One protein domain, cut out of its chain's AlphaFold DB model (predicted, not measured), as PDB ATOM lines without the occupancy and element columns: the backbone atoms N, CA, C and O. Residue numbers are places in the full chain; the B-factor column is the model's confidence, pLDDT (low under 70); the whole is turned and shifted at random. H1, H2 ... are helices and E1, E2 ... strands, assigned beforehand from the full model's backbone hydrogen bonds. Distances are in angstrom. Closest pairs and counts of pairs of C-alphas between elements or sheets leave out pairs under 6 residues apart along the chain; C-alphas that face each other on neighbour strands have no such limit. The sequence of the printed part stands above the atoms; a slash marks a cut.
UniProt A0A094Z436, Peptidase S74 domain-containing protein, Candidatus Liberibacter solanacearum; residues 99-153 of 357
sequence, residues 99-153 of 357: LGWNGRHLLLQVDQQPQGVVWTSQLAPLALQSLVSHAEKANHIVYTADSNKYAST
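What this domain is: This is residues 99 to 153 of the 357 residues of the protein "Peptidase S74 domain-containing protein" of Candidatus Liberibacter solanacearum (UniProt A0A094Z436). Two small antiparallel sheets sit at opposite ends of a drawn-out rod: a three-stranded meander, E1 E2 E3, makes one end, and at the other the short helix H1 packs on the hairpin E4 and E5. Between the two ends runs a thin link, residues 118 to 125. The printed part has 55 residues, with one named helix and five named strands in the order E1 E2 E3 H1 E4 E5; the class is mixed, helices and strands. The whole is extended, with a radius of gyration of the C-alphas of 16.1 A and spans of 48 by 22 by 15 A.

Where its parts are: E1, residues 99 to 101, begins at C-alpha 99 (189.901, 191.782, 182.306) and is 7.4 A long. E2, residues 106 to 110, measures 13.8 A, and E3, residues 113 to 117, 12.6 A. H1, residues 126 to 135, begins at C-alpha 126 (207.411, 186.478, 195.471) and is 13.8 A long. E4, residues 140 to 144, measures 13.2 A. E5, residues 150 to 153, measures 10.5 A and ends at C-alpha 153 (220.714, 177.095, 205.351).

How they stand to each other: In the meander, each strand the antiparallel neighbour of the one before, E2 is the inner strand. N 107 and O 100 of the hairpin E1 and E2 are 2.8 A apart, and N 115 and O 108 of the hairpin E2 and E3 also 2.8 A. H1 is not on this sheet; every O i to N i+4 pair in H1 is within hydrogen-bond range. The closest C-alphas of H1 and E5 are those of His 134 and Ser 152, 5.8 A. In the hairpin E4 and E5, N 151 and O 143 are 2.9 A apart.

The domain as a whole: The C-alphas farthest apart, of Gln 112 and Asn 139, are 48.9 A apart. The printed part has no cut and no long link. Mean pLDDT of the printed part is 81.6; residues 121 to 130 are under 70.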
ATOM      1  N   LEU A  99     188.480 191.953 182.012       92.38
ATOM      2  CA  LEU A  99     189.901 191.782 182.306       92.38
ATOM      3  C   LEU A  99     190.632 193.079 181.946       92.38
ATOM      4  O   LEU A  99     190.598 193.499 180.789       92.38
ATOM      5  N   GLY A 100     191.267 193.733 182.921       90.62
ATOM      6  CA  GLY A 100     191.838 195.070 182.712       90.62
ATOM      7  C   GLY A 100     193.067 195.373 183.564       90.62
ATOM      8  O   GLY A 100     193.276 194.776 184.615       90.62
ATOM      9  N   TRP A 101     193.894 196.316 183.109       92.69
ATOM     10  CA  TRP A 101     195.081 196.790 183.826       92.69
ATOM     11  C   TRP A 101     194.772 198.086 184.575       92.69
ATOM     12  O   TRP A 101     194.325 199.055 183.966       92.69
ATOM     13  N   ASN A 102     195.041 198.139 185.881       89.50
ATOM     14  CA  ASN A 102     194.779 199.339 186.693       89.50
ATOM     15  C   ASN A 102     195.997 200.272 186.855       89.50
ATOM     16  O   ASN A 102     196.005 201.126 187.738       89.50
ATOM     17  N   GLY A 103     197.054 200.067 186.066       89.44
ATOM     18  CA  GLY A 103     198.337 200.761 186.213       89.44
ATOM     19  C   GLY A 103     199.382 199.978 187.013       89.44
ATOM     20  O   GLY A 103     200.571 200.260 186.880       89.44
ATOM     21  N   ARG A 104     198.971 198.970 187.796       85.19
ATOM     22  CA  ARG A 104     199.879 198.167 188.634       85.19
ATOM     23  C   ARG A 104     199.615 196.662 188.599       85.19
ATOM     24  O   ARG A 104     200.566 195.892 188.694       85.19
ATOM     25  N   HIS A 105     198.359 196.238 188.506       83.94
ATOM     26  CA  HIS A 105     197.953 194.837 188.508       83.94
ATOM     27  C   HIS A 105     196.884 194.573 187.443       83.94
ATOM     28  O   HIS A 105     196.100 195.457 187.081       83.94
ATOM     29  N   LEU A 106     196.841 193.323 186.982       90.38
ATOM     30  CA  LEU A 106     195.746 192.800 186.177       90.38
ATOM     31  C   LEU A 106     194.561 192.503 187.104       90.38
ATOM     32  O   LEU A 106     194.726 191.805 188.105       90.38
ATOM     33  N   LEU A 107     193.388 193.042 186.792       91.19
ATOM     34  CA  LEU A 107     192.161 192.892 187.566       91.19
ATOM     35  C   LEU A 107     191.117 192.099 186.787       91.19
ATOM     36  O   LEU A 107     191.009 192.237 185.566       91.19
ATOM     37  N   LEU A 108     190.327 191.327 187.529       93.31
ATOM     38  CA  LEU A 108     189.160 190.607 187.043       93.31
ATOM     39  C   LEU A 108     187.895 191.170 187.700       93.31
ATOM     40  O   LEU A 108     187.846 191.378 188.915       93.31
ATOM     41  N   GLN A 109     186.854 191.371 186.903       93.94
ATOM     42  CA  GLN A 109     185.508 191.700 187.364       93.94
ATOM     43  C   GLN A 109     184.490 190.871 186.581       93.94
ATOM     44  O   GLN A 109     184.661 190.633 185.386       93.94
ATOM     45  N   VAL A 110     183.442 190.423 187.267       93.00
ATOM     46  CA  VAL A 110     182.314 189.691 186.677       93.00
ATOM     47  C   VAL A 110     181.079 190.567 186.844       93.00
ATOM     48  O   VAL A 110     180.693 190.884 187.967       93.00
ATOM     49  N   ASP A 111     180.517 191.031 185.731       92.69
ATOM     50  CA  ASP A 111     179.468 192.053 185.662       92.69
ATOM     51  C   ASP A 111     179.817 193.307 186.470       92.69
ATOM     52  O   ASP A 111     180.680 194.078 186.059       92.69
ATOM     53  N   GLN A 112     179.172 193.520 187.619       93.62
ATOM     54  CA  GLN A 112     179.446 194.634 188.535       93.62
ATOM     55  C   GLN A 112     180.268 194.211 189.766       93.62
ATOM     56  O   GLN A 112     180.594 195.053 190.597       93.62
ATOM     57  N   GLN A 113     180.600 192.923 189.899       93.88
ATOM     58  CA  GLN A 113     181.272 192.361 191.069       93.88
ATOM     59  C   GLN A 113     182.785 192.226 190.832       93.88
ATOM     60  O   GLN A 113     183.212 191.385 190.026       93.88
ATOM     61  N   PRO A 114     183.626 193.017 191.522       92.31
ATOM     62  CA  PRO A 114     185.071 192.892 191.403       92.31
ATOM     63  C   PRO A 114     185.540 191.558 191.999       92.31
ATOM     64  O   PRO A 114     185.231 191.238 193.143       92.31
ATOM     65  N   GLN A 115     186.323 190.794 191.235       91.94
ATOM     66  CA  GLN A 115     186.963 189.554 191.699       91.94
ATOM     67  C   GLN A 115     188.383 189.801 192.235       91.94
ATOM     68  O   GLN A 115     188.985 188.928 192.854       91.94
ATOM     69  N   GLY A 116     188.921 191.005 192.023       87.62
ATOM     70  CA  GLY A 116     190.234 191.414 192.517       87.62
ATOM     71  C   GLY A 116     191.362 191.155 191.519       87.62
ATOM     72  O   GLY A 116     191.161 191.163 190.305       87.62
ATOM     73  N   VAL A 117     192.583 191.009 192.037       87.50
ATOM     74  CA  VAL A 117     193.803 190.850 191.232       87.50
ATOM     75  C   VAL A 117     193.896 189.431 190.677       87.50
ATOM     76  O   VAL A 117     193.760 188.466 191.422       87.50
ATOM     77  N   VAL A 118     194.208 189.300 189.389       85.12
ATOM     78  CA  VAL A 118     194.525 188.011 188.761       85.12
ATOM     79  C   VAL A 118     195.961 187.629 189.090       85.12
ATOM     80  O   VAL A 118     196.894 188.367 188.776       85.12
ATOM     81  N   TRP A 119     196.155 186.462 189.702       74.94
ATOM     82  CA  TRP A 119     197.483 185.966 190.054       74.94
ATOM     83  C   TRP A 119     198.071 185.214 188.861       74.94
ATOM     84  O   TRP A 119     197.705 184.079 188.575       74.94
ATOM     85  N   THR A 120     198.980 185.862 188.141       70.50
ATOM     86  CA  THR A 120     199.809 185.209 187.121       70.50
ATOM     87  C   THR A 120     201.033 184.566 187.773       70.50
ATOM     88  O   THR A 120     201.360 184.858 188.921       70.50
ATOM     89  N   SER A 121     201.779 183.726 187.056       61.16
ATOM     90  CA  SER A 121     203.059 183.181 187.544       61.16
ATOM     91  C   SER A 121     204.106 184.258 187.871       61.16
ATOM     92  O   SER A 121     205.090 183.958 188.535       61.16
ATOM     93  N   GLN A 122     203.895 185.513 187.467       58.00
ATOM     94  CA  GLN A 122     204.710 186.659 187.880       58.00
ATOM     95  C   GLN A 122     204.189 187.343 189.166       58.00
ATOM     96  O   GLN A 122     204.914 188.116 189.787       58.00
ATOM     97  N   LEU A 123     202.939 187.063 189.561       52.44
ATOM     98  CA  LEU A 123     202.218 187.641 190.705       52.44
ATOM     99  C   LEU A 123     201.928 186.643 191.833       52.44
ATOM    100  O   LEU A 123     201.596 187.087 192.933       52.44
ATOM    101  N   ALA A 124     202.056 185.328 191.606       57.00
ATOM    102  CA  ALA A 124     202.152 184.364 192.699       57.00
ATOM    103  C   ALA A 124     203.217 184.912 193.658       57.00
ATOM    104  O   ALA A 124     204.325 185.190 193.190       57.00
ATOM    105  N   PRO A 125     202.868 185.198 194.930       60.84
ATOM    106  CA  PRO A 125     203.617 186.147 195.726       60.84
ATOM    107  C   PRO A 125     205.083 185.767 195.667       60.84
ATOM    108  O   PRO A 125     205.414 184.606 195.904       60.84
ATOM    109  N   LEU A 126     205.968 186.717 195.367       55.25
ATOM    110  CA  LEU A 126     207.411 186.478 195.471       55.25
ATOM    111  C   LEU A 126     207.745 185.815 196.820       55.25
ATOM    112  O   LEU A 126     208.641 184.983 196.898       55.25
ATOM    113  N   ALA A 127     206.963 186.107 197.866       58.31
ATOM    114  CA  ALA A 127     206.996 185.431 199.157       58.31
ATOM    115  C   ALA A 127     206.641 183.927 199.113       58.31
ATOM    116  O   ALA A 127     207.318 183.144 199.762       58.31
ATOM    117  N   LEU A 128     205.626 183.503 198.353       66.62
ATOM    118  CA  LEU A 128     205.234 182.096 198.228       66.62
ATOM    119  C   LEU A 128     206.161 181.331 197.272       66.62
ATOM    120  O   LEU A 128     206.560 180.219 197.588       66.62
ATOM    121  N   GLN A 129     206.579 181.937 196.155       63.19
ATOM    122  CA  GLN A 129     207.570 181.332 195.252       63.19
ATOM    123  C   GLN A 129     208.940 181.184 195.923       63.19
ATOM    124  O   GLN A 129     209.580 180.135 195.825       63.19
ATOM    125  N   SER A 130     209.389 182.215 196.651       67.69
ATOM    126  CA  SER A 130     210.610 182.109 197.454       67.69
ATOM    127  C   SER A 130     210.448 181.074 198.563       67.69
ATOM    128  O   SER A 130     211.322 180.232 198.701       67.69
ATOM    129  N   LEU A 131     209.333 181.033 199.293       74.75
ATOM    130  CA  LEU A 131     209.144 180.013 200.323       74.75
ATOM    131  C   LEU A 131     209.162 178.587 199.748       74.75
ATOM    132  O   LEU A 131     209.888 177.748 200.272       74.75
ATOM    133  N   VAL A 132     208.434 178.326 198.656       74.50
ATOM    134  CA  VAL A 132     208.392 177.005 197.999       74.50
ATOM    135  C   VAL A 132     209.785 176.597 197.513       74.50
ATOM    136  O   VAL A 132     210.262 175.525 197.873       74.50
ATOM    137  N   SER A 133     210.506 177.482 196.815       78.31
ATOM    138  CA  SER A 133     211.883 177.200 196.360       78.31
ATOM    139  C   SER A 133     212.889 176.964 197.496       78.31
ATOM    140  O   SER A 133     213.886 176.265 197.306       78.31
ATOM    141  N   HIS A 134     212.666 177.534 198.683       82.50
ATOM    142  CA  HIS A 134     213.498 177.267 199.859       82.50
ATOM    143  C   HIS A 134     213.066 175.985 200.588       82.50
ATOM    144  O   HIS A 134     213.930 175.278 201.104       82.50
ATOM    145  N   ALA A 135     211.770 175.663 200.597       78.56
ATOM    146  CA  ALA A 135     211.200 174.471 201.226       78.56
ATOM    147  C   ALA A 135     211.482 173.174 200.444       78.56
ATOM    148  O   ALA A 135     211.603 172.112 201.050       78.56
ATOM    149  N   GLU A 136     211.648 173.247 199.121       83.00
ATOM    150  CA  GLU A 136     212.018 172.094 198.281       83.00
ATOM    151  C   GLU A 136     213.479 171.643 198.472       83.00
ATOM    152  O   GLU A 136     213.865 170.550 198.050       83.00
ATOM    153  N   LYS A 137     214.318 172.450 199.133       84.75
ATOM    154  CA  LYS A 137     215.708 172.078 199.408       84.75
ATOM    155  C   LYS A 137     215.760 171.035 200.517       84.75
ATOM    156  O   LYS A 137     215.634 171.350 201.701       84.75
ATOM    157  N   ALA A 138     216.031 169.790 200.132       84.00
ATOM    158  CA  ALA A 138     216.236 168.707 201.081       84.00
ATOM    159  C   ALA A 138     217.280 169.090 202.144       84.00
ATOM    160  O   ALA A 138     218.344 169.642 201.844       84.00
ATOM    161  N   ASN A 139     216.991 168.744 203.397       88.50
ATOM    162  CA  ASN A 139     217.883 168.948 204.531       88.50
ATOM    163  C   ASN A 139     218.353 170.399 204.747       88.50
ATOM    164  O   ASN A 139     219.534 170.633 205.024       88.50
ATOM    165  N   HIS A 140     217.451 171.362 204.611       90.88
ATOM    166  CA  HIS A 140     217.688 172.753 204.984       90.88
ATOM    167  C   HIS A 140     216.667 173.196 206.030       90.88
ATOM    168  O   HIS A 140     215.542 172.701 206.052       90.88
ATOM    169  N   ILE A 141     217.051 174.143 206.884       88.44
ATOM    170  CA  ILE A 141     216.094 174.893 207.702       88.44
ATOM    171  C   ILE A 141     215.723 176.177 206.967       88.44
ATOM    172  O   ILE A 141     216.601 176.870 206.447       88.44
ATOM    173  N   VAL A 142     214.427 176.479 206.920       89.31
ATOM    174  CA  VAL A 142     213.894 177.726 206.364       89.31
ATOM    175  C   VAL A 142     213.630 178.696 207.509       89.31
ATOM    176  O   VAL A 142     213.044 178.315 208.519       89.31
ATOM    177  N   TYR A 143     214.074 179.941 207.363       86.88
ATOM    178  CA  TYR A 143     213.931 180.975 208.386       86.88
ATOM    179  C   TYR A 143     213.714 182.353 207.757       86.88
ATOM    180  O   TYR A 143     213.999 182.574 206.576       86.88
ATOM    181  N   THR A 144     213.210 183.292 208.554       86.75
ATOM    182  CA  THR A 144     213.099 184.703 208.173       86.75
ATOM    183  C   THR A 144     214.397 185.411 208.544       86.75
ATOM    184  O   THR A 144     214.780 185.432 209.709       86.75
ATOM    185  N   ALA A 145     215.096 185.960 207.553       83.38
ATOM    186  CA  ALA A 145     216.305 186.750 207.772       83.38
ATOM    187  C   ALA A 145     215.964 188.197 208.171       83.38
ATOM    188  O   ALA A 145     214.863 188.671 207.892       83.38
ATOM    189  N   ASP A 146     216.944 188.938 208.695       81.62
ATOM    190  CA  ASP A 146     216.809 190.346 209.128       81.62
ATOM    191  C   ASP A 146     216.284 191.295 208.032       81.62
ATOM    192  O   ASP A 146     215.761 192.370 208.310       81.62
ATOM    193  N   SER A 147     216.378 190.886 206.764       80.62
ATOM    194  CA  SER A 147     215.803 191.602 205.618       80.62
ATOM    195  C   SER A 147     214.300 191.354 205.397       80.62
ATOM    196  O   SER A 147     213.775 191.755 204.357       80.62
ATOM    197  N   ASN A 148     213.606 190.680 206.327       79.00
ATOM    198  CA  ASN A 148     212.218 190.207 206.191       79.00
ATOM    199  C   ASN A 148     211.985 189.330 204.944       79.00
ATOM    200  O   ASN A 148     210.904 189.319 204.353       79.00
ATOM    201  N   LYS A 149     213.010 188.580 204.531       80.31
ATOM    202  CA  LYS A 149     212.953 187.621 203.418       80.31
ATOM    203  C   LYS A 149     213.145 186.201 203.935       80.31
ATOM    204  O   LYS A 149     213.868 185.993 204.910       80.31
ATOM    205  N   TYR A 150     212.536 185.231 203.255       85.31
ATOM    206  CA  TYR A 150     212.826 183.822 203.499       85.31
ATOM    207  C   TYR A 150     214.233 183.482 203.009       85.31
ATOM    208  O   TYR A 150     214.630 183.868 201.909       85.31
ATOM    209  N   ALA A 151     214.969 182.758 203.842       87.00
ATOM    210  CA  ALA A 151     216.273 182.198 203.541       87.00
ATOM    211  C   ALA A 151     216.312 180.727 203.978       87.00
ATOM    212  O   ALA A 151     215.454 180.254 204.725       87.00
ATOM    213  N   SER A 152     217.314 179.994 203.495       90.69
ATOM    214  CA  SER A 152     217.537 178.595 203.857       90.69
ATOM    215  C   SER A 152     219.012 178.354 204.105       90.69
ATOM    216  O   SER A 152     219.830 178.795 203.295       90.69
ATOM    217  N   THR A 153     219.345 177.575 205.128       90.69
ATOM    218  CA  THR A 153     220.714 177.095 205.351       90.69
ATOM    219  C   THR A 153     220.723 175.571 205.497       90.69
ATOM    220  O   THR A 153     219.741 175.022 206.014       90.69
TER     221      THR A 153